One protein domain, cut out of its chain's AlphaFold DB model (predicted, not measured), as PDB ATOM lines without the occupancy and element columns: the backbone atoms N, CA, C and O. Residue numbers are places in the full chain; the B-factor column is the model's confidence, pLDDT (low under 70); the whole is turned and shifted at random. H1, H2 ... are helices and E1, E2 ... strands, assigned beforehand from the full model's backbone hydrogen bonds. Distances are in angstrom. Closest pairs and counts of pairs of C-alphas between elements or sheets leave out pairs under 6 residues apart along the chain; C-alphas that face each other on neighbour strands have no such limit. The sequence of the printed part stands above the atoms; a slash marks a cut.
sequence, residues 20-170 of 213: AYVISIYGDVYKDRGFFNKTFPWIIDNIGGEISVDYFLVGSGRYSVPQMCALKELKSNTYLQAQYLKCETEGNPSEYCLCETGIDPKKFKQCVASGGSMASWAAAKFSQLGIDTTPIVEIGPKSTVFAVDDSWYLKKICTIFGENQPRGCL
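AT A GLANCE: This is residues 20 to 170 of the 213 residues of an uncharacterized protein of Spodoptera exigua (UniProt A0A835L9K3). A small, twisted four-stranded sheet forms the core, with H6 crossing one face and H7 over the other: three layers, helices on both faces of a sheet. H1 and H3 run side by side and graze the sheet, H2 covers the edge strand E2, H4 and H5 pack outward on H3 and H2, and H8 lies at the end away from H5. The printed part has 151 residues, mixed in class, with named elements in the order E1 H1 E2 H2 H3 H4 H5 H6 E3 E4 H7 H8; the mixed sheet runs E2 E1 E3 E4. It is compact, with a radius of gyration of the C-alphas of 14.7 A, and spans 43 by 32 by 25 A.

HOW THE PARTS SIT: E1, residues 21 to 27, H1, residues 33 to 47, and E2, residues 51 to 57, form a strand-helix-strand unit, two parallel neighbour strands with a helix between, with a right-handed crossover. N 54 and O 23 are 2.9 A apart, within hydrogen-bond range. H2, residues 61 to 73, lies over E2 and runs along it at 16 degrees on the local plane. H3, residues 78 to 90, touches H1 at a shallow tilt of 20 degrees, opposite ways; the closest C-alphas, Asn 37 and Lys 86, are 4.4 A apart. H3 forms helical hairpins with H2, closest C-alphas Leu 71 and Gln 81 at 5.6 A, and with H4, residues 94 to 101, closest C-alphas Cys 87 and Cys 97 at 5.7 A. H5, residues 105 to 114, touches H2 at a steep tilt of 51 degrees; the closest C-alphas, Pro 66 and Val 112, are 5.8 A apart. H6, residues 116 to 128, runs across E2 at 68 degrees on the local plane, at a height over the sheet of 7.6 A, on the opposite face from H2. E3, residues 136 to 138, is antiparallel to E1, with N 24 and O 138 3.0 A apart, and forms a hairpin with E4, residues 144 to 146, with N 137 and O 145 2.9 A apart. H7, residues 150 to 161, lies over E1 and E3 at a height of 8.4 A. H8, residues 167 to 170, touches H1 at its residues 46 to 47 alone; the closest C-alphas, Asn 46 and Gly 168, are 4.3 A apart. Every O i to N i+4 pair is within hydrogen-bond range in H3 and H5, but 9 of 11 in H1, 8 of 9 in H2 and H6, 3 of 4 in H4 and 4 of 8 in H7; H8 is too short for one.

IN THESE COORDINATES: E1 spans 19.6 A from C-alpha 21 at (-2.643, -36.677, -23.520), H1 20.5 A and E2 18.6 A. H6 spans 20.0 A from C-alpha 116 at (16.690, -51.754, -36.491), and H8 ends at C-alpha 170 at (-16.429, -28.725, -29.425).

THE WHOLE: The C-alphas farthest apart, Ala 113 and Glu 163, are 43.9 A apart. The printed part has no cut and no long link. Its mean pLDDT is 92.3, and no printed residue is under 70.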
ATOM      1  N   ALA A  20       0.163 -33.170 -21.814       77.38
ATOM      2  CA  ALA A  20      -0.557 -33.507 -23.036       77.38
ATOM      3  C   ALA A  20      -0.962 -34.990 -23.007       77.38
ATOM      4  O   ALA A  20      -0.197 -35.849 -22.552       77.38
ATOM      5  N   TYR A  21      -2.172 -35.296 -23.472       88.44
ATOM      6  CA  TYR A  21      -2.643 -36.677 -23.520       88.44
ATOM      7  C   TYR A  21      -1.921 -37.442 -24.624       88.44
ATOM      8  O   TYR A  21      -1.809 -36.956 -25.745       88.44
ATOM      9  N   VAL A  22      -1.449 -38.651 -24.330       92.75
ATOM     10  CA  VAL A  22      -0.753 -39.478 -25.322       92.75
ATOM     11  C   VAL A  22      -1.749 -40.378 -26.047       92.75
ATOM     12  O   VAL A  22      -2.482 -41.135 -25.406       92.75
ATOM     13  N   ILE A  23      -1.748 -40.316 -27.377       95.75
ATOM     14  CA  ILE A  23      -2.397 -41.295 -28.256       95.75
ATOM     15  C   ILE A  23      -1.339 -42.088 -29.019       95.75
ATOM     16  O   ILE A  23      -0.235 -41.591 -29.252       95.75
ATOM     17  N   SER A  24      -1.687 -43.296 -29.451       96.62
ATOM     18  CA  SER A  24      -0.810 -44.117 -30.290       96.62
ATOM     19  C   SER A  24      -1.417 -44.294 -31.674       96.62
ATOM     20  O   SER A  24      -2.603 -44.595 -31.794       96.62
ATOM     21  N   ILE A  25      -0.614 -44.140 -32.725       97.62
ATOM     22  CA  ILE A  25      -1.035 -44.369 -34.110       97.62
ATOM     23  C   ILE A  25      -0.298 -45.571 -34.673       97.62
ATOM     24  O   ILE A  25       0.933 -45.604 -34.702       97.62
ATOM     25  N   TYR A  26      -1.068 -46.529 -35.174       97.50
ATOM     26  CA  TYR A  26      -0.582 -47.702 -35.882       97.50
ATOM     27  C   TYR A  26      -0.983 -47.593 -37.345       97.50
ATOM     28  O   TYR A  26      -2.163 -47.410 -37.653       97.50
ATOM     29  N   GLY A  27      -0.024 -47.712 -38.255       96.50
ATOM     30  CA  GLY A  27      -0.318 -47.604 -39.678       96.50
ATOM     31  C   GLY A  27       0.891 -47.803 -40.573       96.50
ATOM     32  O   GLY A  27       2.006 -48.039 -40.115       96.50
ATOM     33  N   ASP A  28       0.663 -47.700 -41.869       96.44
ATOM     34  CA  ASP A  28       1.688 -47.643 -42.897       96.44
ATOM     35  C   ASP A  28       1.471 -46.359 -43.697       96.44
ATOM     36  O   ASP A  28       0.437 -46.178 -44.331       96.44
ATOM     37  N   VAL A  29       2.456 -45.461 -43.666       95.25
ATOM     38  CA  VAL A  29       2.378 -44.121 -44.269       95.25
ATOM     39  C   VAL A  29       2.020 -44.175 -45.758       95.25
ATOM     40  O   VAL A  29       1.234 -43.362 -46.240       95.25
ATOM     41  N   TYR A  30       2.538 -45.163 -46.491       93.44
ATOM     42  CA  TYR A  30       2.307 -45.280 -47.931       93.44
ATOM     43  C   TYR A  30       1.017 -46.016 -48.283       93.44
ATOM     44  O   TYR A  30       0.472 -45.796 -49.367       93.44
ATOM     45  N   LYS A  31       0.508 -46.864 -47.387       95.06
ATOM     46  CA  LYS A  31      -0.796 -47.524 -47.544       95.06
ATOM     47  C   LYS A  31      -1.941 -46.610 -47.102       95.06
ATOM     48  O   LYS A  31      -2.925 -46.453 -47.820       95.06
ATOM     49  N   ASP A  32      -1.789 -45.950 -45.960       95.69
ATOM     50  CA  ASP A  32      -2.823 -45.173 -45.274       95.69
ATOM     51  C   ASP A  32      -2.780 -43.685 -45.681       95.69
ATOM     52  O   ASP A  32      -2.952 -42.777 -44.862       95.69
ATOM     53  N   ARG A  33      -2.550 -43.414 -46.975       95.62
ATOM     54  CA  ARG A  33      -2.313 -42.052 -47.497       95.62
ATOM     55  C   ARG A  33      -3.446 -41.087 -47.185       95.62
ATOM     56  O   ARG A  33      -3.185 -39.934 -46.871       95.62
ATOM     57  N   GLY A  34      -4.699 -41.540 -47.277       94.12
ATOM     58  CA  GLY A  34      -5.864 -40.696 -46.999       94.12
ATOM     59  C   GLY A  34      -5.833 -40.128 -45.581       94.12
ATOM     60  O   GLY A  34      -6.015 -38.926 -45.392       94.12
ATOM     61  N   PHE A  35      -5.488 -40.976 -44.614       96.44
ATOM     62  CA  PHE A  35      -5.396 -40.587 -43.218       96.44
ATOM     63  C   PHE A  35      -4.234 -39.629 -42.968       96.44
ATOM     64  O   PHE A  35      -4.446 -38.542 -42.442       96.44
ATOM     65  N   PHE A  36      -3.014 -39.984 -43.375       96.56
ATOM     66  CA  PHE A  36      -1.837 -39.163 -43.073       96.56
ATOM     67  C   PHE A  36      -1.759 -37.860 -43.885       96.56
ATOM     68  O   PHE A  36      -1.163 -36.896 -43.413       96.56
ATOM     69  N   ASN A  37      -2.396 -37.793 -45.058       93.62
ATOM     70  CA  ASN A  37      -2.438 -36.578 -45.875       93.62
ATOM     71  C   ASN A  37      -3.563 -35.613 -45.451       93.62
ATOM     72  O   ASN A  37      -3.401 -34.395 -45.516       93.62
ATOM     73  N   LYS A  38      -4.721 -36.140 -45.026       92.50
ATOM     74  CA  LYS A  38      -5.927 -35.328 -44.776       92.50
ATOM     75  C   LYS A  38      -6.414 -35.422 -43.337       92.50
ATOM     76  O   LYS A  38      -6.391 -34.423 -42.620       92.50
ATOM     77  N   THR A  39      -6.833 -36.611 -42.915       95.25
ATOM     78  CA  THR A  39      -7.510 -36.827 -41.631       95.25
ATOM     79  C   THR A  39      -6.635 -36.428 -40.447       95.25
ATOM     80  O   THR A  39      -7.072 -35.704 -39.558       95.25
ATOM     81  N   PHE A  40      -5.383 -36.881 -40.432       96.25
ATOM     82  CA  PHE A  40      -4.469 -36.659 -39.324       96.25
ATOM     83  C   PHE A  40      -4.023 -35.194 -39.214       96.25
ATOM     84  O   PHE A  40      -4.185 -34.638 -38.129       96.25
ATOM     85  N   PRO A  41      -3.580 -34.512 -40.292       94.81
ATOM     86  CA  PRO A  41      -3.354 -33.068 -40.250       94.81
ATOM     87  C   PRO A  41      -4.567 -32.282 -39.747       94.81
ATOM     88  O   PRO A  41      -4.412 -31.429 -38.882       94.81
ATOM     89  N   TRP A  42      -5.782 -32.630 -40.187       93.94
ATOM     90  CA  TRP A  42      -7.008 -31.994 -39.697       93.94
ATOM     91  C   TRP A  42      -7.240 -32.212 -38.191       93.94
ATOM     92  O   TRP A  42      -7.613 -31.276 -37.481       93.94
ATOM     93  N   ILE A  43      -6.981 -33.413 -37.664       94.81
ATOM     94  CA  ILE A  43      -7.023 -33.668 -36.213       94.81
ATOM     95  C   ILE A  43      -6.016 -32.763 -35.490       94.81
ATOM     96  O   ILE A  43      -6.356 -32.137 -34.485       94.81
ATOM     97  N   ILE A  44      -4.791 -32.661 -36.005       94.38
ATOM     98  CA  ILE A  44      -3.722 -31.863 -35.395       94.38
ATOM     99  C   ILE A  44      -4.008 -30.359 -35.463       94.38
ATOM    100  O   ILE A  44      -3.752 -29.656 -34.487       94.38
ATOM    101  N   ASP A  45      -4.625 -29.863 -36.532       90.19
ATOM    102  CA  ASP A  45      -5.068 -28.468 -36.623       90.19
ATOM    103  C   ASP A  45      -6.110 -28.117 -35.547       90.19
ATOM    104  O   ASP A  45      -6.160 -26.980 -35.070       90.19
ATOM    105  N   ASN A  46      -6.921 -29.096 -35.130       91.69
ATOM    106  CA  ASN A  46      -7.952 -28.913 -34.111       91.69
ATOM    107  C   ASN A  46      -7.428 -29.073 -32.677       91.69
ATOM    108  O   ASN A  46      -7.788 -28.283 -31.803       91.69
ATOM    109  N   ILE A  47      -6.619 -30.104 -32.413       93.69
ATOM    110  CA  ILE A  47      -6.239 -30.502 -31.043       93.69
ATOM    111  C   ILE A  47      -4.751 -30.826 -30.864       93.69
ATOM    112  O   ILE A  47      -4.358 -31.337 -29.821       93.69
ATOM    113  N   GLY A  48      -3.898 -30.523 -31.841       90.69
ATOM    114  CA  GLY A  48      -2.478 -30.892 -31.828       90.69
ATOM    115  C   GLY A  48      -1.655 -30.297 -30.683       90.69
ATOM    116  O   GLY A  48      -0.625 -30.856 -30.336       90.69
ATOM    117  N   GLY A  49      -2.108 -29.193 -30.081       89.94
ATOM    118  CA  GLY A  49      -1.483 -28.614 -28.883       89.94
ATOM    119  C   GLY A  49      -1.853 -29.316 -27.572       89.94
ATOM    120  O   GLY A  49      -1.213 -29.076 -26.555       89.94
ATOM    121  N   GLU A  50      -2.870 -30.179 -27.595       91.94
ATOM    122  CA  GLU A  50      -3.457 -30.818 -26.408       91.94
ATOM    123  C   GLU A  50      -3.081 -32.304 -26.297       91.94
ATOM    124  O   GLU A  50      -3.349 -32.958 -25.283       91.94
ATOM    125  N   ILE A  51      -2.463 -32.849 -27.349       93.00
ATOM    126  CA  ILE A  51      -2.090 -34.256 -27.453       93.00
ATOM    127  C   ILE A  51      -0.611 -34.426 -27.794       93.00
ATOM    128  O   ILE A  51       0.035 -33.562 -28.376       93.00
ATOM    129  N   SER A  52      -0.079 -35.586 -27.445       94.25
ATOM    130  CA  SER A  52       1.185 -36.119 -27.934       94.25
ATOM    131  C   SER A  52       0.917 -37.442 -28.636       94.25
ATOM    132  O   SER A  52      -0.032 -38.151 -28.301       94.25
ATOM    133  N   VAL A  53       1.748 -37.780 -29.618       96.19
ATOM    134  CA  VAL A  53       1.506 -38.939 -30.478       96.19
ATOM    135  C   VAL A  53       2.718 -39.857 -30.473       96.19
ATOM    136  O   VAL A  53       3.828 -39.436 -30.803       96.19
ATOM    137  N   ASP A  54       2.492 -41.114 -30.106       95.88
ATOM    138  CA  ASP A  54       3.442 -42.201 -30.302       95.88
ATOM    139  C   ASP A  54       3.086 -42.950 -31.598       95.88
ATOM    140  O   ASP A  54       1.922 -43.235 -31.874       95.88
ATOM    141  N   TYR A  55       4.090 -43.265 -32.416       97.44
ATOM    142  CA  TYR A  55       3.886 -43.873 -33.734       97.44
ATOM    143  C   TYR A  55       4.457 -45.284 -33.780       97.44
ATOM    144  O   TYR A  55       5.607 -45.519 -33.407       97.44
ATOM    145  N   PHE A  56       3.659 -46.203 -34.308       96.88
ATOM    146  CA  PHE A  56       3.984 -47.608 -34.500       96.88
ATOM    147  C   PHE A  56       3.758 -47.952 -35.973       96.88
ATOM    148  O   PHE A  56       2.700 -48.446 -36.365       96.88
ATOM    149  N   LEU A  57       4.745 -47.637 -36.812       96.88
ATOM    150  CA  LEU A  57       4.615 -47.814 -38.255       96.88
ATOM    151  C   LEU A  57       4.922 -49.264 -38.656       96.88
ATOM    152  O   LEU A  57       6.036 -49.746 -38.456       96.88
ATOM    153  N   VAL A  58       3.932 -49.951 -39.231       93.50
ATOM    154  CA  VAL A  58       3.951 -51.403 -39.511       93.50
ATOM    155  C   VAL A  58       4.340 -51.757 -40.950       93.50
ATOM    156  O   VAL A  58       4.270 -52.917 -41.350       93.50
ATOM    157  N   GLY A  59       4.770 -50.767 -41.731       84.75
ATOM    158  CA  GLY A  59       5.304 -50.980 -43.073       84.75
ATOM    159  C   GLY A  59       6.713 -51.588 -43.091       84.75
ATOM    160  O   GLY A  59       7.317 -51.855 -42.048       84.75
ATOM    161  N   SER A  60       7.280 -51.771 -44.289       87.56
ATOM    162  CA  SER A  60       8.650 -52.274 -44.454       87.56
ATOM    163  C   SER A  60       9.650 -51.441 -43.657       87.56
ATOM    164  O   SER A  60       9.698 -50.216 -43.795       87.56
ATOM    165  N   GLY A  61      10.527 -52.118 -42.908       85.12
ATOM    166  CA  GLY A  61      11.577 -51.485 -42.107       85.12
ATOM    167  C   GLY A  61      12.460 -50.505 -42.888       85.12
ATOM    168  O   GLY A  61      12.991 -49.569 -42.299       85.12
ATOM    169  N   ARG A  62      12.568 -50.665 -44.216       88.25
ATOM    170  CA  ARG A  62      13.309 -49.744 -45.094       88.25
ATOM    171  C   ARG A  62      12.767 -48.311 -45.054       88.25
ATOM    172  O   ARG A  62      13.558 -47.389 -45.217       88.25
ATOM    173  N   TYR A  63      11.463 -48.127 -44.858       90.19
ATOM    174  CA  TYR A  63      10.841 -46.802 -44.773       90.19
ATOM    175  C   TYR A  63      10.235 -46.512 -43.401       90.19
ATOM    176  O   TYR A  63      10.354 -45.389 -42.919       90.19
ATOM    177  N   SER A  64       9.676 -47.516 -42.719       94.12
ATOM    178  CA  SER A  64       9.037 -47.313 -41.417       94.12
ATOM    179  C   SER A  64      10.035 -46.933 -40.319       94.12
ATOM    180  O   SER A  64       9.715 -46.093 -39.481       94.12
ATOM    181  N   VAL A  65      11.266 -47.468 -40.334       95.75
ATOM    182  CA  VAL A  65      12.314 -47.083 -39.367       95.75
ATOM    183  C   VAL A  65      12.751 -45.624 -39.556       95.75
ATOM    184  O   VAL A  65      12.681 -44.877 -38.579       95.75
ATOM    185  N   PRO A  66      13.148 -45.166 -40.765       95.94
ATOM    186  CA  PRO A  66      13.388 -43.746 -41.022       95.94
ATOM    187  C   PRO A  66      12.234 -42.838 -40.592       95.94
ATOM    188  O   PRO A  66      12.465 -41.869 -39.871       95.94
ATOM    189  N   GLN A  67      10.995 -43.181 -40.946       96.44
ATOM    190  CA  GLN A  67       9.821 -42.383 -40.589       96.44
ATOM    191  C   GLN A  67       9.625 -42.304 -39.069       96.44
ATOM    192  O   GLN A  67       9.482 -41.213 -38.523       96.44
ATOM    193  N   MET A  68       9.704 -43.429 -38.347       97.31
ATOM    194  CA  MET A  68       9.623 -43.432 -36.879       97.31
ATOM    195  C   MET A  68      10.765 -42.642 -36.228       97.31
ATOM    196  O   MET A  68      10.548 -41.968 -35.222       97.31
ATOM    197  N   CYS A  69      11.968 -42.671 -36.803       96.69
ATOM    198  CA  CYS A  69      13.086 -41.851 -36.341       96.69
ATOM    199  C   CYS A  69      12.838 -40.352 -36.532       96.69
ATOM    200  O   CYS A  69      13.090 -39.581 -35.608       96.69
ATOM    201  N   ALA A  70      12.308 -39.938 -37.683       96.56
ATOM    202  CA  ALA A  70      11.934 -38.547 -37.917       96.56
ATOM    203  C   ALA A  70      10.873 -38.080 -36.908       96.56
ATOM    204  O   ALA A  70      11.040 -37.065 -36.233       96.56
ATOM    205  N   LEU A  71       9.826 -38.885 -36.717       96.81
ATOM    206  CA  LEU A  71       8.747 -38.604 -35.768       96.81
ATOM    207  C   LEU A  71       9.241 -38.523 -34.323       96.81
ATOM    208  O   LEU A  71       8.744 -37.702 -33.552       96.81
ATOM    209  N   LYS A  72      10.232 -39.342 -33.954       95.56
ATOM    210  CA  LYS A  72      10.861 -39.309 -32.631       95.56
ATOM    211  C   LYS A  72      11.620 -38.005 -32.386       95.56
ATOM    212  O   LYS A  72      11.492 -37.443 -31.300       95.56
ATOM    213  N   GLU A  73      12.372 -37.513 -33.368       94.50
ATOM    214  CA  GLU A  73      13.063 -36.218 -33.261       94.50
ATOM    215  C   GLU A  73      12.072 -35.044 -33.182       94.50
ATOM    216  O   GLU A  73      12.344 -34.044 -32.522       94.50
ATOM    217  N   LEU A  74      10.886 -35.201 -33.778       94.25
ATOM    218  CA  LEU A  74       9.797 -34.221 -33.758       94.25
ATOM    219  C   LEU A  74       8.815 -34.398 -32.585       94.25
ATOM    220  O   LEU A  74       7.766 -33.760 -32.573       94.25
ATOM    221  N   LYS A  75       9.117 -35.239 -31.582       91.19
ATOM    222  CA  LYS A  75       8.165 -35.610 -30.509       91.19
ATOM    223  C   LYS A  75       7.604 -34.425 -29.711       91.19
ATOM    224  O   LYS A  75       6.509 -34.528 -29.171       91.19
ATOM    225  N   SER A  76       8.322 -33.306 -29.638       88.00
ATOM    226  CA  SER A  76       7.857 -32.085 -28.968       88.00
ATOM    227  C   SER A  76       6.931 -31.210 -29.822       88.00
ATOM    228  O   SER A  76       6.414 -30.217 -29.315       88.00
ATOM    229  N   ASN A  77       6.736 -31.534 -31.103       92.44
ATOM    230  CA  ASN A  77       5.937 -30.741 -32.027       92.44
ATOM    231  C   ASN A  77       5.080 -31.640 -32.929       92.44
ATOM    232  O   ASN A  77       5.465 -32.015 -34.038       92.44
ATOM    233  N   THR A  78       3.873 -31.945 -32.456       93.44
ATOM    234  CA  THR A  78       2.908 -32.779 -33.180       93.44
ATOM    235  C   THR A  78       2.463 -32.169 -34.512       93.44
ATOM    236  O   THR A  78       2.179 -32.906 -35.454       93.44
ATOM    237  N   TYR A  79       2.489 -30.840 -34.648       94.12
ATOM    238  CA  TYR A  79       2.244 -30.182 -35.931       94.12
ATOM    239  C   TYR A  79       3.312 -30.544 -36.969       94.12
ATOM    240  O   TYR A  79       2.971 -30.980 -38.067       94.12
ATOM    241  N   LEU A  80       4.599 -30.464 -36.616       94.56
ATOM    242  CA  LEU A  80       5.681 -30.871 -37.520       94.56
ATOM    243  C   LEU A  80       5.648 -32.372 -37.826       94.56
ATOM    244  O   LEU A  80       5.939 -32.759 -38.955       94.56
ATOM    245  N   GLN A  81       5.249 -33.215 -36.869       96.44
ATOM    246  CA  GLN A  81       5.036 -34.642 -37.132       96.44
ATOM    247  C   GLN A  81       3.964 -34.866 -38.212       96.44
ATOM    248  O   GLN A  81       4.180 -35.652 -39.134       96.44
ATOM    249  N   ALA A  82       2.832 -34.157 -38.138       96.25
ATOM    250  CA  ALA A  82       1.775 -34.255 -39.143       96.25
ATOM    251  C   ALA A  82       2.212 -33.715 -40.512       96.25
ATOM    252  O   ALA A  82       1.939 -34.356 -41.525       96.25
ATOM    253  N   GLN A  83       2.929 -32.588 -40.554       95.19
ATOM    254  CA  GLN A  83       3.456 -32.027 -41.806       95.19
ATOM    255  C   GLN A  83       4.482 -32.955 -42.467       95.19
ATOM    256  O   GLN A  83       4.427 -33.166 -43.677       95.19
ATOM    257  N   TYR A  84       5.367 -33.571 -41.679       96.31
ATOM    258  CA  TYR A  84       6.315 -34.570 -42.170       96.31
ATOM    259  C   TYR A  84       5.599 -35.750 -42.841       96.31
ATOM    260  O   TYR A  84       5.899 -36.098 -43.982       96.31
ATOM    261  N   LEU A  85       4.617 -36.341 -42.151       97.19
ATOM    262  CA  LEU A  85       3.862 -37.483 -42.672       97.19
ATOM    263  C   LEU A  85       3.065 -37.108 -43.916       97.19
ATOM    264  O   LEU A  85       3.065 -37.858 -44.891       97.19
ATOM    265  N   LYS A  86       2.438 -35.930 -43.913       96.19
ATOM    266  CA  LYS A  86       1.750 -35.395 -45.084       96.19
ATOM    267  C   LYS A  86       2.701 -35.300 -46.280       96.19
ATOM    268  O   LYS A  86       2.395 -35.881 -47.319       96.19
ATOM    269  N   CYS A  87       3.872 -34.687 -46.108       94.69
ATOM    270  CA  CYS A  87       4.888 -34.565 -47.154       94.69
ATOM    271  C   CYS A  87       5.307 -35.931 -47.733       94.69
ATOM    272  O   CYS A  87       5.340 -36.096 -48.954       94.69
ATOM    273  N   GLU A  88       5.555 -36.930 -46.877       94.69
ATOM    274  CA  GLU A  88       5.875 -38.302 -47.308       94.69
ATOM    275  C   GLU A  88       4.724 -38.919 -48.120       94.69
ATOM    276  O   GLU A  88       4.940 -39.544 -49.161       94.69
ATOM    277  N   THR A  89       3.474 -38.722 -47.688       95.38
ATOM    278  CA  THR A  89       2.300 -39.262 -48.396       95.38
ATOM    279  C   THR A  89       1.960 -38.555 -49.699       95.38
ATOM    280  O   THR A  89       1.287 -39.146 -50.550       95.38
ATOM    281  N   GLU A  90       2.413 -37.319 -49.891       92.31
ATOM    282  CA  GLU A  90       2.313 -36.595 -51.161       92.31
ATOM    283  C   GLU A  90       3.292 -37.145 -52.212       92.31
ATOM    284  O   GLU A  90       3.087 -36.936 -53.404       92.31
ATOM    285  N   GLY A  91       4.272 -37.955 -51.793       89.00
ATOM    286  CA  GLY A  91       5.254 -38.589 -52.674       89.00
ATOM    287  C   GLY A  91       6.509 -37.747 -52.896       89.00
ATOM    288  O   GLY A  91       7.275 -38.034 -53.817       89.00
ATOM    289  N   ASN A  92       6.726 -36.721 -52.070       89.94
ATOM    290  CA  ASN A  92       7.964 -35.956 -52.085       89.94
ATOM    291  C   ASN A  92       9.146 -36.832 -51.623       89.94
ATOM    292  O   ASN A  92       8.953 -37.769 -50.842       89.94
ATOM    293  N   PRO A  93      10.383 -36.546 -52.066       88.94
ATOM    294  CA  PRO A  93      11.559 -37.263 -51.585       88.94
ATOM    295  C   PRO A  93      11.714 -37.136 -50.064       88.94
ATOM    296  O   PRO A  93      11.605 -36.039 -49.519       88.94
ATOM    297  N   SER A  94      12.061 -38.222 -49.369       86.12
ATOM    298  CA  SER A  94      12.201 -38.178 -47.905       86.12
ATOM    299  C   SER A  94      13.240 -37.171 -47.417       86.12
ATOM    300  O   SER A  94      13.068 -36.569 -46.363       86.12
ATOM    301  N   GLU A  95      14.305 -36.935 -48.185       86.56
ATOM    302  CA  GLU A  95      15.308 -35.912 -47.865       86.56
ATOM    303  C   GLU A  95      14.711 -34.500 -47.858       86.56
ATOM    304  O   GLU A  95      15.031 -33.705 -46.973       86.56
ATOM    305  N   TYR A  96      13.792 -34.220 -48.787       88.25
ATOM    306  CA  TYR A  96      13.046 -32.967 -48.834       88.25
ATOM    307  C   TYR A  96      12.135 -32.831 -47.611       88.25
ATOM    308  O   TYR A  96      12.228 -31.848 -46.882       88.25
ATOM    309  N   CYS A  97      11.335 -33.858 -47.310       90.94
ATOM    310  CA  CYS A  97      10.434 -33.833 -46.155       90.94
ATOM    311  C   CYS A  97      11.179 -33.683 -44.822       90.94
ATOM    312  O   CYS A  97      10.713 -32.991 -43.920       90.94
ATOM    313  N   LEU A  98      12.356 -34.298 -44.686       89.88
ATOM    314  CA  LEU A  98      13.217 -34.116 -43.515       89.88
ATOM    315  C   LEU A  98      13.780 -32.690 -43.441       89.88
ATOM    316  O   LEU A  98      13.831 -32.118 -42.352       89.88
ATOM    317  N   CYS A  99      14.175 -32.107 -44.576       87.00
ATOM    318  CA  CYS A  99      14.704 -30.745 -44.647       87.00
ATOM    319  C   CYS A  99      13.674 -29.708 -44.173       87.00
ATOM    320  O   CYS A  99      13.983 -28.914 -43.285       87.00
ATOM    321  N   GLU A 100      12.432 -29.805 -44.657       86.44
ATOM    322  CA  GLU A 100      11.321 -28.906 -44.294       86.44
ATOM    323  C   GLU A 100      11.000 -28.916 -42.791       86.44
ATOM    324  O   GLU A 100      10.521 -27.935 -42.224       86.44
ATOM    325  N   THR A 101      11.281 -30.029 -42.112       86.12
ATOM    326  CA  THR A 101      11.019 -30.163 -40.671       86.12
ATOM    327  C   THR A 101      12.133 -29.601 -39.789       86.12
ATOM    328  O   THR A 101      11.926 -29.422 -38.587       86.12
ATOM    329  N   GLY A 102      13.322 -29.343 -40.346       86.94
ATOM    330  CA  GLY A 102      14.478 -28.872 -39.580       86.94
ATOM    331  C   GLY A 102      15.135 -29.911 -38.674       86.94
ATOM    332  O   GLY A 102      15.850 -29.534 -37.741       86.94
ATOM    333  N   ILE A 103      14.894 -31.207 -38.896       88.19
ATOM    334  CA  ILE A 103      15.518 -32.275 -38.105       88.19
ATOM    335  C   ILE A 103      17.043 -32.216 -38.246       88.19
ATOM    336  O   ILE A 103      17.577 -32.095 -39.349       88.19
ATOM    337  N   ASP A 104      17.758 -32.383 -37.126       87.44
ATOM    338  CA  ASP A 104      19.214 -32.539 -37.129       87.44
ATOM    339  C   ASP A 104      19.606 -33.829 -37.883       87.44
ATOM    340  O   ASP A 104      19.352 -34.940 -37.388       87.44
ATOM    341  N   PRO A 105      20.288 -33.727 -39.043       86.56
ATOM    342  CA  PRO A 105      20.643 -34.893 -39.844       86.56
ATOM    343  C   PRO A 105      21.533 -35.889 -39.096       86.56
ATOM    344  O   PRO A 105      21.509 -37.085 -39.391       86.56
ATOM    345  N   LYS A 106      22.339 -35.424 -38.132       88.62
ATOM    346  CA  LYS A 106      23.226 -36.289 -37.352       88.62
ATOM    347  C   LYS A 106      22.422 -37.167 -36.400       88.62
ATOM    348  O   LYS A 106      22.656 -38.375 -36.368       88.62
ATOM    349  N   LYS A 107      21.463 -36.586 -35.673       90.62
ATOM    350  CA  LYS A 107      20.583 -37.335 -34.761       90.62
ATOM    351  C   LYS A 107      19.694 -38.308 -35.519       90.62
ATOM    352  O   LYS A 107      19.612 -39.476 -35.143       90.62
ATOM    353  N   PHE A 108      19.131 -37.869 -36.645       93.06
ATOM    354  CA  PHE A 108      18.352 -38.733 -37.526       93.06
ATOM    355  C   PHE A 108      19.155 -39.957 -37.987       93.06
ATOM    356  O   PHE A 108      18.730 -41.092 -37.780       93.06
ATOM    357  N   LYS A 109      20.361 -39.751 -38.539       92.06
ATOM    358  CA  LYS A 109      21.231 -40.852 -38.995       92.06
ATOM    359  C   LYS A 109      21.615 -41.799 -37.858       92.06
ATOM    360  O   LYS A 109      21.624 -43.010 -38.056       92.06
ATOM    361  N   GLN A 110      21.907 -41.265 -36.672       95.00
ATOM    362  CA  GLN A 110      22.186 -42.075 -35.482       95.00
ATOM    363  C   GLN A 110      20.974 -42.918 -35.066       95.00
ATOM    364  O   GLN A 110      21.127 -44.098 -34.746       95.00
ATOM    365  N   CYS A 111      19.771 -42.339 -35.113       95.00
ATOM    366  CA  CYS A 111      18.534 -43.060 -34.848       95.00
ATOM    367  C   CYS A 111      18.331 -44.192 -35.856       95.00
ATOM    368  O   CYS A 111      18.129 -45.328 -35.447       95.00
ATOM    369  N   VAL A 112      18.463 -43.924 -37.158       94.38
ATOM    370  CA  VAL A 112      18.275 -44.946 -38.200       94.38
ATOM    371  C   VAL A 112      19.296 -46.077 -38.064       94.38
ATOM    372  O   VAL A 112      18.924 -47.246 -38.118       94.38
ATOM    373  N   ALA A 113      20.568 -45.751 -37.813       93.31
ATOM    374  CA  ALA A 113      21.631 -46.745 -37.653       93.31
ATOM    375  C   ALA A 113      21.422 -47.673 -36.443       93.31
ATOM    376  O   ALA A 113      21.819 -48.835 -36.483       93.31
ATOM    377  N   SER A 114      20.794 -47.179 -35.371       91.62
ATOM    378  CA  SER A 114      20.516 -47.947 -34.145       91.62
ATOM    379  C   SER A 114      19.072 -48.466 -34.046       91.62
ATOM    380  O   SER A 114      18.758 -49.262 -33.164       91.62
ATOM    381  N   GLY A 115      18.191 -48.048 -34.957       87.19
ATOM    382  CA  GLY A 115      16.739 -48.237 -34.902       87.19
ATOM    383  C   GLY A 115      16.220 -49.534 -35.519       87.19
ATOM    384  O   GLY A 115      15.014 -49.667 -35.712       87.19
ATOM    385  N   GLY A 116      17.087 -50.506 -35.821       84.88
ATOM    386  CA  GLY A 116      16.690 -51.754 -36.491       84.88
ATOM    387  C   GLY A 116      15.597 -52.550 -35.760       84.88
ATOM    388  O   GLY A 116      14.825 -53.260 -36.397       84.88
ATOM    389  N   SER A 117      15.474 -52.397 -34.437       91.62
ATOM    390  CA  SER A 117      14.428 -53.043 -33.633       91.62
ATOM    391  C   SER A 117      13.073 -52.325 -33.657       91.62
ATOM    392  O   SER A 117      12.082 -52.918 -33.235       91.62
ATOM    393  N   MET A 118      12.996 -51.081 -34.150       94.38
ATOM    394  CA  MET A 118      11.764 -50.284 -34.109       94.38
ATOM    395  C   MET A 118      10.644 -50.919 -34.932       94.38
ATOM    396  O   MET A 118       9.521 -51.003 -34.446       94.38
ATOM    397  N   ALA A 119      10.947 -51.423 -36.133       92.94
ATOM    398  CA  ALA A 119       9.960 -52.101 -36.975       92.94
ATOM    399  C   ALA A 119       9.400 -53.360 -36.292       92.94
ATOM    400  O   ALA A 119       8.187 -53.550 -36.236       92.94
ATOM    401  N   SER A 120      10.269 -54.187 -35.703       93.06
ATOM    402  CA  SER A 120       9.849 -55.387 -34.968       93.06
ATOM    403  C   SER A 120       9.010 -55.041 -33.739       93.06
ATOM    404  O   SER A 120       8.028 -55.721 -33.449       93.06
ATOM    405  N   TRP A 121       9.368 -53.974 -33.021       94.81
ATOM    406  CA  TRP A 121       8.604 -53.506 -31.868       94.81
ATOM    407  C   TRP A 121       7.233 -52.951 -32.270       94.81
ATOM    408  O   TRP A 121       6.235 -53.294 -31.637       94.81
ATOM    409  N   ALA A 122       7.164 -52.172 -33.353       95.94
ATOM    410  CA  ALA A 122       5.912 -51.678 -33.919       95.94
ATOM    411  C   ALA A 122       4.994 -52.826 -34.360       95.94
ATOM    412  O   ALA A 122       3.827 -52.856 -33.976       95.94
ATOM    413  N   ALA A 123       5.534 -53.817 -35.074       94.62
ATOM    414  CA  ALA A 123       4.792 -55.006 -35.485       94.62
ATOM    415  C   ALA A 123       4.284 -55.824 -34.285       94.62
ATOM    416  O   ALA A 123       3.127 -56.243 -34.265       94.62
ATOM    417  N   ALA A 124       5.113 -56.013 -33.253       95.19
ATOM    418  CA  ALA A 124       4.712 -56.721 -32.037       95.19
ATOM    419  C   ALA A 124       3.584 -55.990 -31.294       95.19
ATOM    420  O   ALA A 124       2.638 -56.623 -30.831       95.19
ATOM    421  N   LYS A 125       3.664 -54.660 -31.203       94.94
ATOM    422  CA  LYS A 125       2.636 -53.825 -30.574       94.94
ATOM    423  C   LYS A 125       1.330 -53.830 -31.361       94.94
ATOM    424  O   LYS A 125       0.280 -54.040 -30.769       94.94
ATOM    425  N   PHE A 126       1.399 -53.710 -32.683       95.31
ATOM    426  CA  PHE A 126       0.233 -53.841 -33.554       95.31
ATOM    427  C   PHE A 126      -0.431 -55.218 -33.424       95.31
ATOM    428  O   PHE A 126      -1.642 -55.308 -33.246       95.31
ATOM    429  N   SER A 127       0.358 -56.299 -33.405       94.44
ATOM    430  CA  SER A 127      -0.166 -57.658 -33.237       94.44
ATOM    431  C   SER A 127      -0.900 -57.861 -31.906       94.44
ATOM    432  O   SER A 127      -1.818 -58.676 -31.850       94.44
ATOM    433  N   GLN A 128      -0.522 -57.141 -30.844       94.06
ATOM    434  CA  GLN A 128      -1.205 -57.205 -29.544       94.06
ATOM    435  C   GLN A 128      -2.610 -56.594 -29.581       94.06
ATOM    436  O   GLN A 128      -3.429 -56.936 -28.730       94.06
ATOM    437  N   LEU A 129      -2.908 -55.728 -30.557       91.88
ATOM    438  CA  LEU A 129      -4.235 -55.133 -30.709       91.88
ATOM    439  C   LEU A 129      -5.277 -56.150 -31.193       91.88
ATOM    440  O   LEU A 129      -6.466 -55.944 -30.968       91.88
ATOM    441  N   GLY A 130      -4.849 -57.228 -31.865       91.31
ATOM    442  CA  GLY A 130      -5.758 -58.219 -32.450       91.31
ATOM    443  C   GLY A 130      -6.641 -57.663 -33.576       91.31
ATOM    444  O   GLY A 130      -7.703 -58.217 -33.842       91.31
ATOM    445  N   ILE A 131      -6.219 -56.563 -34.207       90.38
ATOM    446  CA  ILE A 131      -6.905 -55.890 -35.313       90.38
ATOM    447  C   ILE A 131      -6.004 -55.985 -36.549       90.38
ATOM    448  O   ILE A 131      -4.800 -55.761 -36.455       90.38
ATOM    449  N   ASP A 132      -6.576 -56.313 -37.704       89.94
ATOM    450  CA  ASP A 132      -5.862 -56.578 -38.962       89.94
ATOM    451  C   ASP A 132      -5.946 -55.427 -39.982       89.94
ATOM    452  O   ASP A 132      -5.488 -55.551 -41.120       89.94
ATOM    453  N   THR A 133      -6.496 -54.282 -39.575       93.19
ATOM    454  CA  THR A 133      -6.664 -53.098 -40.423       93.19
ATOM    455  C   THR A 133      -5.832 -51.908 -39.951       93.19
ATOM    456  O   THR A 133      -5.448 -51.812 -38.788       93.19
ATOM    457  N   THR A 134      -5.547 -50.990 -40.872       95.12
ATOM    458  CA  THR A 134      -4.812 -49.741 -40.643       95.12
ATOM    459  C   THR A 134      -5.514 -48.593 -41.377       95.12
ATOM    460  O   THR A 134      -6.165 -48.851 -42.394       95.12
ATOM    461  N   PRO A 135      -5.416 -47.342 -40.889       96.06
ATOM    462  CA  PRO A 135      -4.741 -46.911 -39.663       96.06
ATOM    463  C   PRO A 135      -5.624 -47.057 -38.411       96.06
ATOM    464  O   PRO A 135      -6.847 -46.890 -38.461       96.06
ATOM    465  N   ILE A 136      -4.986 -47.318 -37.268       96.88
ATOM    466  CA  ILE A 136      -5.618 -47.394 -35.944       96.88
ATOM    467  C   ILE A 136      -5.092 -46.258 -35.076       96.88
ATOM    468  O   ILE A 136      -3.882 -46.072 -34.963       96.88
ATOM    469  N   VAL A 137      -5.998 -45.555 -34.401       97.38
ATOM    470  CA  VAL A 137      -5.648 -44.668 -33.291       97.38
ATOM    471  C   VAL A 137      -6.080 -45.328 -31.988       97.38
ATOM    472  O   VAL A 137      -7.267 -45.564 -31.761       97.38
ATOM    473  N   GLU A 138      -5.117 -45.643 -31.132       95.62
ATOM    474  CA  GLU A 138      -5.335 -46.113 -29.768       95.62
ATOM    475  C   GLU A 138      -5.370 -44.917 -28.810       95.62
ATOM    476  O   GLU A 138      -4.521 -44.025 -28.816       95.62
ATOM    477  N   ILE A 139      -6.410 -44.914 -27.992       92.88
ATOM    478  CA  ILE A 139      -6.893 -43.838 -27.141       92.88
ATOM    479  C   ILE A 139      -6.886 -44.417 -25.722       92.88
ATOM    480  O   ILE A 139      -7.910 -44.825 -25.172       92.88
ATOM    481  N   GLY A 140      -5.689 -44.546 -25.148       82.06
ATOM    482  CA  GLY A 140      -5.489 -45.221 -23.866       82.06
ATOM    483  C   GLY A 140      -5.753 -46.742 -23.904       82.06
ATOM    484  O   GLY A 140      -5.967 -47.325 -24.963       82.06
ATOM    485  N   PRO A 141      -5.764 -47.418 -22.740       72.69
ATOM    486  CA  PRO A 141      -5.557 -48.869 -22.637       72.69
ATOM    487  C   PRO A 141      -6.693 -49.772 -23.154       72.69
ATOM    488  O   PRO A 141      -6.544 -50.992 -23.120       72.69
ATOM    489  N   LYS A 142      -7.854 -49.228 -23.545       73.62
ATOM    490  CA  LYS A 142      -9.036 -50.025 -23.954       73.62
ATOM    491  C   LYS A 142      -9.907 -49.370 -25.026       73.62
ATOM    492  O   LYS A 142     -11.044 -49.792 -25.229       73.62
ATOM    493  N   SER A 143      -9.432 -48.316 -25.678       89.69
ATOM    494  CA  SER A 143     -10.218 -47.629 -26.698       89.69
ATOM    495  C   SER A 143      -9.379 -47.454 -27.946       89.69
ATOM    496  O   SER A 143      -8.287 -46.907 -27.891       89.69
ATOM    497  N   THR A 144      -9.903 -47.904 -29.077       93.44
ATOM    498  CA  THR A 144      -9.296 -47.724 -30.393       93.44
ATOM    499  C   THR A 144     -10.344 -47.172 -31.357       93.44
ATOM    500  O   THR A 144     -11.552 -47.296 -31.132       93.44
ATOM    501  N   VAL A 145      -9.887 -46.520 -32.420       95.50
ATOM    502  CA  VAL A 145     -10.711 -46.090 -33.553       95.50
ATOM    503  C   VAL A 145      -9.970 -46.387 -34.847       95.50
ATOM    504  O   VAL A 145      -8.775 -46.118 -34.967       95.50
ATOM    505  N   PHE A 146     -10.673 -47.003 -35.788       94.31
ATOM    506  CA  PHE A 146     -10.133 -47.475 -37.057       94.31
ATOM    507  C   PHE A 146     -11.273 -47.668 -38.059       94.31
ATOM    508  O   PHE A 146     -12.396 -47.949 -37.645       94.31
ATOM    509  N   ALA A 147     -10.983 -47.546 -39.358       89.12
ATOM    510  CA  ALA A 147     -11.936 -47.795 -40.448       89.12
ATOM    511  C   ALA A 147     -13.272 -47.024 -40.324       89.12
ATOM    512  O   ALA A 147     -14.345 -47.560 -40.595       89.12
ATOM    513  N   VAL A 148     -13.197 -45.759 -39.908       91.75
ATOM    514  CA  VAL A 148     -14.339 -44.837 -39.788       91.75
ATOM    515  C   VAL A 148     -14.091 -43.564 -40.592       91.75
ATOM    516  O   VAL A 148     -12.960 -43.294 -40.990       91.75
ATOM    517  N   ASP A 149     -15.134 -42.755 -40.784       89.94
ATOM    518  CA  ASP A 149     -14.997 -41.426 -41.385       89.94
ATOM    519  C   ASP A 149     -14.120 -40.492 -40.537       89.94
ATOM    520  O   ASP A 149     -14.073 -40.596 -39.308       89.94
ATOM    521  N   ASP A 150     -13.506 -39.502 -41.188       87.75
ATOM    522  CA  ASP A 150     -12.567 -38.548 -40.580       87.75
ATOM    523  C   ASP A 150     -13.085 -37.935 -39.272       87.75
ATOM    524  O   ASP A 150     -12.391 -37.917 -38.252       87.75
ATOM    525  N   SER A 151     -14.351 -37.506 -39.260       89.31
ATOM    526  CA  SER A 151     -14.959 -36.866 -38.087       89.31
ATOM    527  C   SER A 151     -15.043 -37.781 -36.859       89.31
ATOM    528  O   SER A 151     -15.020 -37.296 -35.723       89.31
ATOM    529  N   TRP A 152     -15.120 -39.099 -37.056       93.44
ATOM    530  CA  TRP A 152     -15.196 -40.066 -35.965       93.44
ATOM    531  C   TRP A 152     -13.858 -40.265 -35.266       93.44
ATOM    532  O   TRP A 152     -13.859 -40.471 -34.050       93.44
ATOM    533  N   TYR A 153     -12.735 -40.132 -35.978       94.88
ATOM    534  CA  TYR A 153     -11.416 -40.132 -35.347       94.88
ATOM    535  C   TYR A 153     -11.307 -38.995 -34.329       94.88
ATOM    536  O   TYR A 153     -11.042 -39.256 -33.155       94.88
ATOM    537  N   LEU A 154     -11.599 -37.753 -34.738       94.00
ATOM    538  CA  LEU A 154     -11.544 -36.602 -33.832       94.00
ATOM    539  C   LEU A 154     -12.526 -36.763 -32.668       94.00
ATOM    540  O   LEU A 154     -12.117 -36.662 -31.514       94.00
ATOM    541  N   LYS A 155     -13.796 -37.097 -32.945       93.25
ATOM    542  CA  LYS A 155     -14.808 -37.318 -31.896       93.25
ATOM    543  C   LYS A 155     -14.358 -38.351 -30.868       93.25
ATOM    544  O   LYS A 155     -14.553 -38.141 -29.673       93.25
ATOM    545  N   LYS A 156     -13.753 -39.460 -31.310       94.50
ATOM    546  CA  LYS A 156     -13.281 -40.503 -30.399       94.50
ATOM    547  C   LYS A 156     -12.076 -40.034 -29.586       94.50
ATOM    548  O   LYS A 156     -12.082 -40.228 -28.372       94.50
ATOM    549  N   ILE A 157     -11.081 -39.395 -30.202       94.81
ATOM    550  CA  ILE A 157      -9.914 -38.845 -29.484       94.81
ATOM    551  C   ILE A 157     -10.376 -37.831 -28.431       94.81
ATOM    552  O   ILE A 157      -9.923 -37.864 -27.288       94.81
ATOM    553  N   CYS A 158     -11.363 -37.003 -28.772       93.88
ATOM    554  CA  CYS A 158     -11.927 -36.001 -27.876       93.88
ATOM    555  C   CYS A 158     -12.556 -36.570 -26.595       93.88
ATOM    556  O   CYS A 158     -12.686 -35.848 -25.608       93.88
ATOM    557  N   THR A 159     -12.898 -37.863 -26.560       93.00
ATOM    558  CA  THR A 159     -13.412 -38.504 -25.339       93.00
ATOM    559  C   THR A 159     -12.380 -38.576 -24.212       93.00
ATOM    560  O   THR A 159     -12.778 -38.654 -23.051       93.00
ATOM    561  N   ILE A 160     -11.077 -38.492 -24.519       92.12
ATOM    562  CA  ILE A 160     -10.007 -38.514 -23.506       92.12
ATOM    563  C   ILE A 160     -10.127 -37.321 -22.547       92.12
ATOM    564  O   ILE A 160      -9.837 -37.447 -21.359       92.12
ATOM    565  N   PHE A 161     -10.589 -36.174 -23.047       90.19
ATOM    566  CA  PHE A 161     -10.693 -34.941 -22.268       90.19
ATOM    567  C   PHE A 161     -11.897 -34.918 -21.310       90.19
ATOM    568  O   PHE A 161     -12.002 -34.018 -20.476       90.19
ATOM    569  N   GLY A 162     -12.813 -35.890 -21.413       89.06
ATOM    570  CA  GLY A 162     -14.029 -35.943 -20.601       89.06
ATOM    571  C   GLY A 162     -14.864 -34.669 -20.751       89.06
ATOM    572  O   GLY A 162     -15.306 -34.334 -21.851       89.06
ATOM    573  N   GLU A 163     -15.071 -33.965 -19.639       88.56
ATOM    574  CA  GLU A 163     -15.808 -32.694 -19.584       88.56
ATOM    575  C   GLU A 163     -14.955 -31.483 -20.010       88.56
ATOM    576  O   GLU A 163     -15.496 -30.471 -20.451       88.56
ATOM    577  N   ASN A 164     -13.624 -31.585 -19.942       87.56
ATOM    578  CA  ASN A 164     -12.690 -30.483 -20.202       87.56
ATOM    579  C   ASN A 164     -12.210 -30.470 -21.658       87.56
ATOM    580  O   ASN A 164     -11.011 -30.456 -21.937       87.56
ATOM    581  N   GLN A 165     -13.146 -30.519 -22.603       89.69
ATOM    582  CA  GLN A 165     -12.804 -30.628 -24.019       89.69
ATOM    583  C   GLN A 165     -12.196 -29.328 -24.566       89.69
ATOM    584  O   GLN A 165     -12.758 -28.248 -24.352       89.69
ATOM    585  N   PRO A 166     -11.092 -29.404 -25.333       89.94
ATOM    586  CA  PRO A 166     -10.534 -28.235 -25.995       89.94
ATOM    587  C   PRO A 166     -11.487 -27.712 -27.073       89.94
ATOM    588  O   PRO A 166     -12.345 -28.429 -27.595       89.94
ATOM    589  N   ARG A 167     -11.309 -26.445 -27.464       88.31
ATOM    590  CA  ARG A 167     -12.187 -25.788 -28.447       88.31
ATOM    591  C   ARG A 167     -12.296 -26.568 -29.761       88.31
ATOM    592  O   ARG A 167     -13.398 -26.647 -30.297       88.31
ATOM    593  N   GLY A 168     -11.202 -27.167 -30.238       88.81
ATOM    594  CA  GLY A 168     -11.195 -27.975 -31.463       88.81
ATOM    595  C   GLY A 168     -12.025 -29.261 -31.386       88.81
ATOM    596  O   GLY A 168     -12.437 -29.770 -32.418       88.81
ATOM    597  N   CYS A 169     -12.343 -29.757 -30.187       90.31
ATOM    598  CA  CYS A 169     -13.284 -30.867 -30.004       90.31
ATOM    599  C   CYS A 169     -14.748 -30.416 -30.081       90.31
ATOM    600  O   CYS A 169     -15.584 -31.109 -30.655       90.31
ATOM    601  N   LEU A 170     -15.062 -29.253 -29.504       89.19
ATOM    602  CA  LEU A 170     -16.429 -28.725 -29.425       89.19
ATOM    603  C   LEU A 170     -16.881 -28.062 -30.729       89.19
ATOM    604  O   LEU A 170     -18.054 -28.120 -31.095       89.19
TER     605      LEU A 170